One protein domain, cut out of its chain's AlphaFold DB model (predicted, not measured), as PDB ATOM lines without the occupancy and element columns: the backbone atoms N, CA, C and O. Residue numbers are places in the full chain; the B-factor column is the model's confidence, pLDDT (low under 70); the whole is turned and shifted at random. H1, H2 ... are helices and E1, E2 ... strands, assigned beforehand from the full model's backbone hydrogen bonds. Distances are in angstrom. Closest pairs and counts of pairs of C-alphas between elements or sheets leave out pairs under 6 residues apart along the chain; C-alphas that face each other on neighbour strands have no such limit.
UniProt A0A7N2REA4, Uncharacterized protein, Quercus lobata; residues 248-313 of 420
ATOM      1  N   GLU A 248       2.637  34.526  97.621       86.56
ATOM      2  CA  GLU A 248       3.289  34.619  98.937       86.56
ATOM      3  C   GLU A 248       3.365  33.257  99.645       86.56
ATOM      4  O   GLU A 248       4.375  32.940 100.271       86.56
ATOM      5  N   LEU A 249       2.345  32.410  99.480       86.88
ATOM      6  CA  LEU A 249       2.350  31.056 100.028       86.88
ATOM      7  C   LEU A 249       3.414  30.173  99.364       86.88
ATOM      8  O   LEU A 249       4.167  29.502 100.063       86.88
ATOM      9  N   GLU A 250       3.520  30.195  98.034       86.06
ATOM     10  CA  GLU A 250       4.548  29.438  97.309       86.06
ATOM     11  C   GLU A 250       5.955  29.906  97.681       86.06
ATOM     12  O   GLU A 250       6.832  29.075  97.892       86.06
ATOM     13  N   LYS A 251       6.173  31.215  97.867       87.06
ATOM     14  CA  LYS A 251       7.454  31.738  98.366       87.06
ATOM     15  C   LYS A 251       7.784  31.205  99.758       87.06
ATOM     16  O   LYS A 251       8.929  30.828  99.997       87.06
ATOM     17  N   ILE A 252       6.807  31.160 100.669       86.44
ATOM     18  CA  ILE A 252       6.985  30.598 102.016       86.44
ATOM     19  C   ILE A 252       7.343  29.111 101.928       86.44
ATOM     20  O   ILE A 252       8.288  28.681 102.588       86.44
ATOM     21  N   ILE A 253       6.645  28.346 101.083       87.50
ATOM     22  CA  ILE A 253       6.921  26.920 100.859       87.50
ATOM     23  C   ILE A 253       8.327  26.730 100.279       87.50
ATOM     24  O   ILE A 253       9.113  25.963 100.824       87.50
ATOM     25  N   CYS A 254       8.697  27.465  99.229       86.56
ATOM     26  CA  CYS A 254      10.041  27.408  98.658       86.56
ATOM     27  C   CYS A 254      11.110  27.777  99.694       86.56
ATOM     28  O   CYS A 254      12.147  27.127  99.763       86.56
ATOM     29  N   ASN A 255      10.863  28.786 100.531       85.12
ATOM     30  CA  ASN A 255      11.795  29.170 101.584       85.12
ATOM     31  C   ASN A 255      11.936  28.071 102.650       85.12
ATOM     32  O   ASN A 255      13.049  27.798 103.093       85.12
ATOM     33  N   TYR A 256      10.835  27.413 103.023       86.44
ATOM     34  CA  TYR A 256      10.858  26.262 103.925       86.44
ATOM     35  C   TYR A 256      11.670  25.104 103.345       86.44
ATOM     36  O   TYR A 256      12.525  24.561 104.032       86.44
ATOM     37  N   ILE A 257      11.447  24.758 102.077       87.19
ATOM     38  CA  ILE A 257      12.091  23.605 101.441       87.19
ATOM     39  C   ILE A 257      13.574  23.872 101.167       87.19
ATOM     40  O   ILE A 257      14.404  23.009 101.424       87.19
ATOM     41  N   PHE A 258      13.921  25.050 100.638       88.00
ATOM     42  CA  PHE A 258      15.247  25.305 100.063       88.00
ATOM     43  C   PHE A 258      16.177  26.157 100.931       88.00
ATOM     44  O   PHE A 258      17.392  26.076 100.765       88.00
ATOM     45  N   ASN A 259      15.639  26.975 101.841       84.50
ATOM     46  CA  ASN A 259      16.440  27.906 102.645       84.50
ATOM     47  C   ASN A 259      16.458  27.560 104.141       84.50
ATOM     48  O   ASN A 259      17.220  28.174 104.897       84.50
ATOM     49  N   ASN A 260      15.655  26.590 104.584       83.69
ATOM     50  CA  ASN A 260      15.697  26.099 105.953       83.69
ATOM     51  C   ASN A 260      16.908  25.175 106.145       83.69
ATOM     52  O   ASN A 260      16.953  24.066 105.620       83.69
ATOM     53  N   LYS A 261      17.900  25.641 106.909       76.38
ATOM     54  CA  LYS A 261      19.140  24.892 107.169       76.38
ATOM     55  C   LYS A 261      18.965  23.742 108.158       76.38
ATOM     56  O   LYS A 261      19.823  22.868 108.197       76.38
ATOM     57  N   ASP A 262      17.887  23.765 108.934       83.75
ATOM     58  CA  ASP A 262      17.609  22.779 109.979       83.75
ATOM     59  C   ASP A 262      16.669  21.668 109.489       83.75
ATOM     60  O   ASP A 262      16.276  20.800 110.267       83.75
ATOM     61  N   LEU A 263      16.291  21.702 108.206       84.12
ATOM     62  CA  LEU A 263      15.426  20.702 107.602       84.12
ATOM     63  C   LEU A 263      16.175  19.367 107.500       84.12
ATOM     64  O   LEU A 263      17.260  19.289 106.917       84.12
ATOM     65  N   ASP A 264      15.602  18.317 108.085       87.81
ATOM     66  CA  ASP A 264      16.165  16.972 108.008       87.81
ATOM     67  C   ASP A 264      16.040  16.460 106.568       87.81
ATOM     68  O   ASP A 264      14.951  16.436 105.999       87.81
ATOM     69  N   GLY A 265      17.151  16.006 105.981       86.50
ATOM     70  CA  GLY A 265      17.168  15.453 104.626       86.50
ATOM     71  C   GLY A 265      16.231  14.253 104.438       86.50
ATOM     72  O   GLY A 265      15.824  13.980 103.313       86.50
ATOM     73  N   SER A 266      15.867  13.558 105.522       88.31
ATOM     74  CA  SER A 266      14.923  12.433 105.515       88.31
ATOM     75  C   SER A 266      13.453  12.831 105.697       88.31
ATOM     76  O   SER A 266      12.570  11.974 105.610       88.31
ATOM     77  N   GLU A 267      13.163  14.113 105.937       88.69
ATOM     78  CA  GLU A 267      11.794  14.604 106.072       88.69
ATOM     79  C   GLU A 267      11.034  14.439 104.755       88.69
ATOM     80  O   GLU A 267      11.467  14.913 103.707       88.69
ATOM     81  N   VAL A 268       9.877  13.777 104.802       89.62
ATOM     82  CA  VAL A 268       9.033  13.563 103.622       89.62
ATOM     83  C   VAL A 268       8.236  14.831 103.332       89.62
ATOM     84  O   VAL A 268       7.302  15.162 104.059       89.62
ATOM     85  N   LEU A 269       8.578  15.512 102.238       88.81
ATOM     86  CA  LEU A 269       7.937  16.763 101.824       88.81
ATOM     87  C   LEU A 269       6.737  16.534 100.904       88.81
ATOM     88  O   LEU A 269       5.790  17.318 100.898       88.81
ATOM     89  N   ALA A 270       6.761  15.449 100.130       88.31
ATOM     90  CA  ALA A 270       5.654  15.050  99.274       88.31
ATOM     91  C   ALA A 270       5.427  13.543  99.364       88.31
ATOM     92  O   ALA A 270       6.359  12.751  99.249       88.31
ATOM     93  N   SER A 271       4.167  13.143  99.523       87.75
ATOM     94  CA  SER A 271       3.752  11.742  99.501       87.75
ATOM     95  C   SER A 271       2.562  11.596  98.564       87.75
ATOM     96  O   SER A 271       1.457  12.046  98.863       87.75
ATOM     97  N   MET A 272       2.792  10.950  97.427       83.44
ATOM     98  CA  MET A 272       1.765  10.575  96.464       83.44
ATOM     99  C   MET A 272       1.452   9.080  96.579       83.44
ATOM    100  O   MET A 272       2.025   8.344  97.379       83.44
ATOM    101  N   LYS A 273       0.487   8.610  95.787       75.56
ATOM    102  CA  LYS A 273      -0.042   7.242  95.888       75.56
ATOM    103  C   LYS A 273       1.011   6.145  95.686       75.56
ATOM    104  O   LYS A 273       0.958   5.091  96.332       75.56
ATOM    105  N   TYR A 274       1.941   6.384  94.765       77.06
ATOM    106  CA  TYR A 274       2.964   5.415  94.372       77.06
ATOM    107  C   TYR A 274       4.382   5.868  94.713       77.06
ATOM    108  O   TYR A 274       5.250   5.017  94.856       77.06
ATOM    109  N   GLU A 275       4.589   7.171  94.896       86.19
ATOM    110  CA  GLU A 275       5.903   7.796  95.026       86.19
ATOM    111  C   GLU A 275       5.919   8.772  96.197       86.19
ATOM    112  O   GLU A 275       4.888   9.335  96.567       86.19
ATOM    113  N   TYR A 276       7.099   9.003  96.752       89.12
ATOM    114  CA  TYR A 276       7.338  10.028  97.758       89.12
ATOM    115  C   TYR A 276       8.618  10.792  97.411       89.12
ATOM    116  O   TYR A 276       9.418  10.338  96.595       89.12
ATOM    117  N   GLY A 277       8.793  11.957  98.025       90.00
ATOM    118  CA  GLY A 277      10.018  12.738  97.929       90.00
ATOM    119  C   GLY A 277      10.367  13.314  99.282       90.00
ATOM    120  O   GLY A 277       9.560  14.015  99.902       90.00
ATOM    121  N   ASP A 278      11.571  12.985  99.724       92.56
ATOM    122  CA  ASP A 278      12.180  13.552 100.914       92.56
ATOM    123  C   ASP A 278      12.886  14.885 100.614       92.56
ATOM    124  O   ASP A 278      13.091  15.274  99.462       92.56
ATOM    125  N   SER A 279      13.234  15.621 101.664       90.38
ATOM    126  CA  SER A 279      13.928  16.903 101.558       90.38
ATOM    127  C   SER A 279      15.220  16.802 100.738       90.38
ATOM    128  O   SER A 279      15.469  17.650  99.874       90.38
ATOM    129  N   ALA A 280      15.995  15.727 100.917       91.62
ATOM    130  CA  ALA A 280      17.214  15.486 100.153       91.62
ATOM    131  C   ALA A 280      16.947  15.375  98.642       91.62
ATOM    132  O   ALA A 280      17.671  15.971  97.839       91.62
ATOM    133  N   ALA A 281      15.885  14.676  98.240       92.75
ATOM    134  CA  ALA A 281      15.461  14.588  96.854       92.75
ATOM    135  C   ALA A 281      15.042  15.957  96.308       92.75
ATOM    136  O   ALA A 281      15.421  16.301  95.186       92.75
ATOM    137  N   PHE A 282      14.325  16.774  97.083       92.06
ATOM    138  CA  PHE A 282      13.926  18.120  96.656       92.06
ATOM    139  C   PHE A 282      15.121  19.050  96.435       92.06
ATOM    140  O   PHE A 282      15.087  19.833  95.489       92.06
ATOM    141  N   PHE A 283      16.223  18.920  97.181       90.62
ATOM    142  CA  PHE A 283      17.438  19.706  96.916       90.62
ATOM    143  C   PHE A 283      18.045  19.470  95.527       90.62
ATOM    144  O   PHE A 283      18.767  20.335  95.029       90.62
ATOM    145  N   SER A 284      17.699  18.374  94.846       93.44
ATOM    146  CA  SER A 284      18.072  18.160  93.441       93.44
ATOM    147  C   SER A 284      17.424  19.148  92.455       93.44
ATOM    148  O   SER A 284      17.848  19.227  91.304       93.44
ATOM    149  N   LEU A 285      16.424  19.920  92.899       91.31
ATOM    150  CA  LEU A 285      15.806  21.014  92.140       91.31
ATOM    151  C   LEU A 285      16.575  22.339  92.252       91.31
ATOM    152  O   LEU A 285      16.247  23.296  91.547       91.31
ATOM    153  N   LEU A 286      17.582  22.425  93.128       88.69
ATOM    154  CA  LEU A 286      18.430  23.609  93.215       88.69
ATOM    155  C   LEU A 286      19.266  23.788  91.935       88.69
ATOM    156  O   LEU A 286      19.580  22.816  91.241       88.69
ATOM    157  N   PRO A 287      19.684  25.027  91.618       89.38
ATOM    158  CA  PRO A 287      20.487  25.292  90.433       89.38
ATOM    159  C   PRO A 287      21.758  24.437  90.374       89.38
ATOM    160  O   PRO A 287      22.455  24.259  91.375       89.38
ATOM    161  N   ASN A 288      22.098  23.983  89.168       90.88
ATOM    162  CA  ASN A 288      23.294  23.185  88.870       90.88
ATOM    163  C   ASN A 288      23.352  21.808  89.555       90.88
ATOM    164  O   ASN A 288      24.429  21.214  89.621       90.88
ATOM    165  N   GLN A 289      22.223  21.292  90.043       90.50
ATOM    166  CA  GLN A 289      22.120  19.928  90.554       90.50
ATOM    167  C   GLN A 289      21.580  18.972  89.488       90.50
ATOM    168  O   GLN A 289      20.830  19.361  88.590       90.50
ATOM    169  N   TRP A 290      21.976  17.704  89.588       93.00
ATOM    170  CA  TRP A 290      21.338  16.633  88.831       93.00
ATOM    171  C   TRP A 290      20.020  16.280  89.496       93.00
ATOM    172  O   TRP A 290      20.002  15.992  90.688       93.00
ATOM    173  N   MET A 291      18.943  16.270  88.716       93.38
ATOM    174  CA  MET A 291      17.619  15.919  89.214       93.38
ATOM    175  C   MET A 291      17.596  14.467  89.698       93.38
ATOM    176  O   MET A 291      18.033  13.561  88.987       93.38
ATOM    177  N   SER A 292      17.078  14.247  90.905       94.12
ATOM    178  CA  SER A 292      16.984  12.905  91.472       94.12
ATOM    179  C   SER A 292      15.890  12.083  90.788       94.12
ATOM    180  O   SER A 292      14.866  12.609  90.341       94.12
ATOM    181  N   SER A 293      16.077  10.763  90.754       90.88
ATOM    182  CA  SER A 293      15.063   9.831  90.249       90.88
ATOM    183  C   SER A 293      13.754   9.918  91.039       90.88
ATOM    184  O   SER A 293      12.690   9.794  90.438       90.88
ATOM    185  N   GLN A 294      13.807  10.194  92.349       91.94
ATOM    186  CA  GLN A 294      12.618  10.400  93.182       91.94
ATOM    187  C   GLN A 294      11.772  11.586  92.695       91.94
ATOM    188  O   GLN A 294      10.560  11.449  92.542       91.94
ATOM    189  N   ILE A 295      12.398  12.727  92.385       93.69
ATOM    190  CA  ILE A 295      11.684  13.903  91.865       93.69
ATOM    191  C   ILE A 295      11.069  13.615  90.495       93.69
ATOM    192  O   ILE A 295       9.900  13.923  90.274       93.69
ATOM    193  N   ILE A 296      11.814  12.955  89.606       92.50
ATOM    194  CA  ILE A 296      11.297  12.549  88.292       92.50
ATOM    195  C   ILE A 296      10.078  11.629  88.459       92.50
ATOM    196  O   ILE A 296       9.050  11.830  87.810       92.50
ATOM    197  N   ASN A 297      10.162  10.642  89.356       90.62
ATOM    198  CA  ASN A 297       9.072   9.701  89.611       90.62
ATOM    199  C   ASN A 297       7.847  10.390  90.224       90.62
ATOM    200  O   ASN A 297       6.723  10.085  89.827       90.62
ATOM    201  N   LEU A 298       8.040  11.349  91.132       90.12
ATOM    202  CA  LEU A 298       6.956  12.168  91.676       90.12
ATOM    203  C   LEU A 298       6.223  12.947  90.581       90.12
ATOM    204  O   LEU A 298       4.993  12.929  90.546       90.12
ATOM    205  N   THR A 299       6.951  13.583  89.662       90.62
ATOM    206  CA  THR A 299       6.342  14.293  88.525       90.62
ATOM    207  C   THR A 299       5.559  13.336  87.627       90.62
ATOM    208  O   THR A 299       4.413  13.610  87.285       90.62
ATOM    209  N   ILE A 300       6.125  12.171  87.310       89.06
ATOM    210  CA  ILE A 300       5.460  11.110  86.537       89.06
ATOM    211  C   ILE A 300       4.178  10.618  87.228       89.06
ATOM    212  O   ILE A 300       3.140  10.426  86.584       89.06
ATOM    213  N   CYS A 301       4.228  10.434  88.550       85.12
ATOM    214  CA  CYS A 301       3.075  10.045  89.352       85.12
ATOM    215  C   CYS A 301       1.990  11.127  89.314       85.12
ATOM    216  O   CYS A 301       0.813  10.800  89.177       85.12
ATOM    217  N   MET A 302       2.374  12.403  89.405       87.75
ATOM    218  CA  MET A 302       1.454  13.534  89.291       87.75
ATOM    219  C   MET A 302       0.744  13.530  87.934       87.75
ATOM    220  O   MET A 302      -0.484  13.527  87.907       87.75
ATOM    221  N   MET A 303       1.497  13.411  86.836       85.62
ATOM    222  CA  MET A 303       0.948  13.355  85.475       85.62
ATOM    223  C   MET A 303      -0.032  12.187  85.305       85.62
ATOM    224  O   MET A 303      -1.157  12.378  84.855       85.62
ATOM    225  N   THR A 304       0.337  10.985  85.761       81.81
ATOM    226  CA  THR A 304      -0.540   9.799  85.684       81.81
ATOM    227  C   THR A 304      -1.832   9.978  86.486       81.81
ATOM    228  O   THR A 304      -2.910   9.547  86.073       81.81
ATOM    229  N   LEU A 305      -1.745  10.593  87.671       81.00
ATOM    230  CA  LEU A 305      -2.917  10.867  88.501       81.00
ATOM    231  C   LEU A 305      -3.808  11.953  87.892       81.00
ATOM    232  O   LEU A 305      -5.025  11.870  88.045       81.00
ATOM    233  N   GLU A 306      -3.232  12.947  87.219       82.06
ATOM    234  CA  GLU A 306      -3.977  13.967  86.481       82.06
ATOM    235  C   GLU A 306      -4.727  13.363  85.298       82.06
ATOM    236  O   GLU A 306      -5.938  13.543  85.216       82.06
ATOM    237  N   GLU A 307      -4.074  12.549  84.469       80.00
ATOM    238  CA  GLU A 307      -4.724  11.836  83.360       80.00
ATOM    239  C   GLU A 307      -5.883  10.960  83.848       80.00
ATOM    240  O   GLU A 307      -6.965  10.947  83.261       80.00
ATOM    241  N   LYS A 308      -5.708  10.292  84.996       73.00
ATOM    242  CA  LYS A 308      -6.760   9.477  85.613       73.00
ATOM    243  C   LYS A 308      -8.000  10.280  86.027       73.00
ATOM    244  O   LYS A 308      -9.091   9.710  86.050       73.00
ATOM    245  N   LYS A 309      -7.877  11.574  86.354       75.38
ATOM    246  CA  LYS A 309      -9.032  12.410  86.749       75.38
ATOM    247  C   LYS A 309     -10.020  12.625  85.601       75.38
ATOM    248  O   LYS A 309     -11.200  12.821  85.872       75.38
ATOM    249  N   TYR A 310      -9.567  12.542  84.351       70.06
ATOM    250  CA  TYR A 310     -10.394  12.778  83.164       70.06
ATOM    251  C   TYR A 310     -11.170  11.536  82.684       70.06
ATOM    252  O   TYR A 310     -11.846  11.588  81.661       70.06
ATOM    253  N   GLY A 311     -11.134  10.425  83.432       55.94
ATOM    254  CA  GLY A 311     -11.990   9.249  83.216       55.94
ATOM    255  C   GLY A 311     -11.505   8.274  82.136       55.94
ATOM    256  O   GLY A 311     -11.705   7.071  82.287       55.94
ATOM    257  N   GLU A 312     -10.791   8.754  81.116       59.16
ATOM    258  CA  GLU A 312     -10.070   7.929  80.142       59.16
ATOM    259  C   GLU A 312      -8.556   8.141  80.305       59.16
ATOM    260  O   GLU A 312      -8.026   9.216  80.040       59.16
ATOM    261  N   LEU A 313      -7.846   7.109  80.771       60.91
ATOM    262  CA  LEU A 313      -6.380   7.115  80.821       60.91
ATOM    263  C   LEU A 313      -5.837   6.958  79.396       60.91
ATOM    264  O   LEU A 313      -5.745   5.839  78.890       60.91
TER     265      LEU A 313
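Overview. This is residues 248 to 313 of the 420 residues of an uncharacterized protein of Quercus lobata (UniProt A0A7N2REA4). A small hairpin of two short strands, E1 and E2, and the long helix H3 make the two arms of a narrow U, with the short helix H2 as the base that joins them; the hairpin covers the first part of H3, residues 293 to 301. The last turn of H1 meets H2 from the side, while residues 248 to 256 of H1 stick out sideways from the long axis of the model and residues 306 to 312 stick out at one end of that axis. The printed part has 66 residues, with three named helices and two named strands in the order H1, E1, E2, H2, H3; the sheet has the order E1 - E2, antiparallel, and the class is mostly helix. The whole is only just loose, close to compact, with a radius of gyration of the C-alphas of 13.5 A, and elongated, spanning 43 by 27 by 21 A.

Along the chain. H1 is residues 248 to 259, 15.2 A from first to last C-alpha, and begins with C-alpha 248 at (3.289, 34.619, 98.937). E1 is residues 268 to 271, 6.9 A long, and E2 is residues 276 to 278, 6.8 A long. H2 follows E2 with no residue between, at residues 279 to 285, 10.4 A long, with C-alpha 279 at (13.928, 16.903, 101.558). H3 is residues 293 to 309, 24.5 A long, and ends with C-alpha 309 at (-9.032, 12.410, 86.749).

Arrangement. H2 touches both other helices. H1 only just touches it, with 3 pairs of C-alphas within 8 A, made by residues 257 to 258 of H1 alone; the closest C-alphas are those of Phe 258 and Phe 283, 6.8 A apart, and the lines stand about perpendicular at 74 degrees. H3 touches H2 with residues 294 to 295 alone; the closest C-alphas are those of Ala 281 and Gln 294, 6.3 A apart, and the lines stand about perpendicular at 85 degrees. E1 and E2 are a hairpin, antiparallel at 171 degrees, with N 277 and O 270 at 2.8 A and N 269 and O 277 at 2.9 A, within hydrogen-bond range. The closest C-alphas of E2 and H3 are those of Gly 277 and Gln 294, 5.9 A apart. E1 and H3 are only just apart, their closest C-alphas at 8.2 A, and H1 is apart from E2 and from H3. Every O i to N i+4 pair is within hydrogen-bond range in H1 and H3; in H2 it is 1 of 3, beside 4 of 4 O i to N i+3 pairs.

Size, cuts and confidence. The two C-alphas farthest apart are those of Asp 262 and Glu 312, at 43.3 A. The printed part has no cut. The links E1 to E2 and E2 to H2 are tight, those from H1 to E1 and from H2 to H3 are short, and no link is long. The mean pLDDT of the printed part is 85.7, and residues 311 to 313 are under 70.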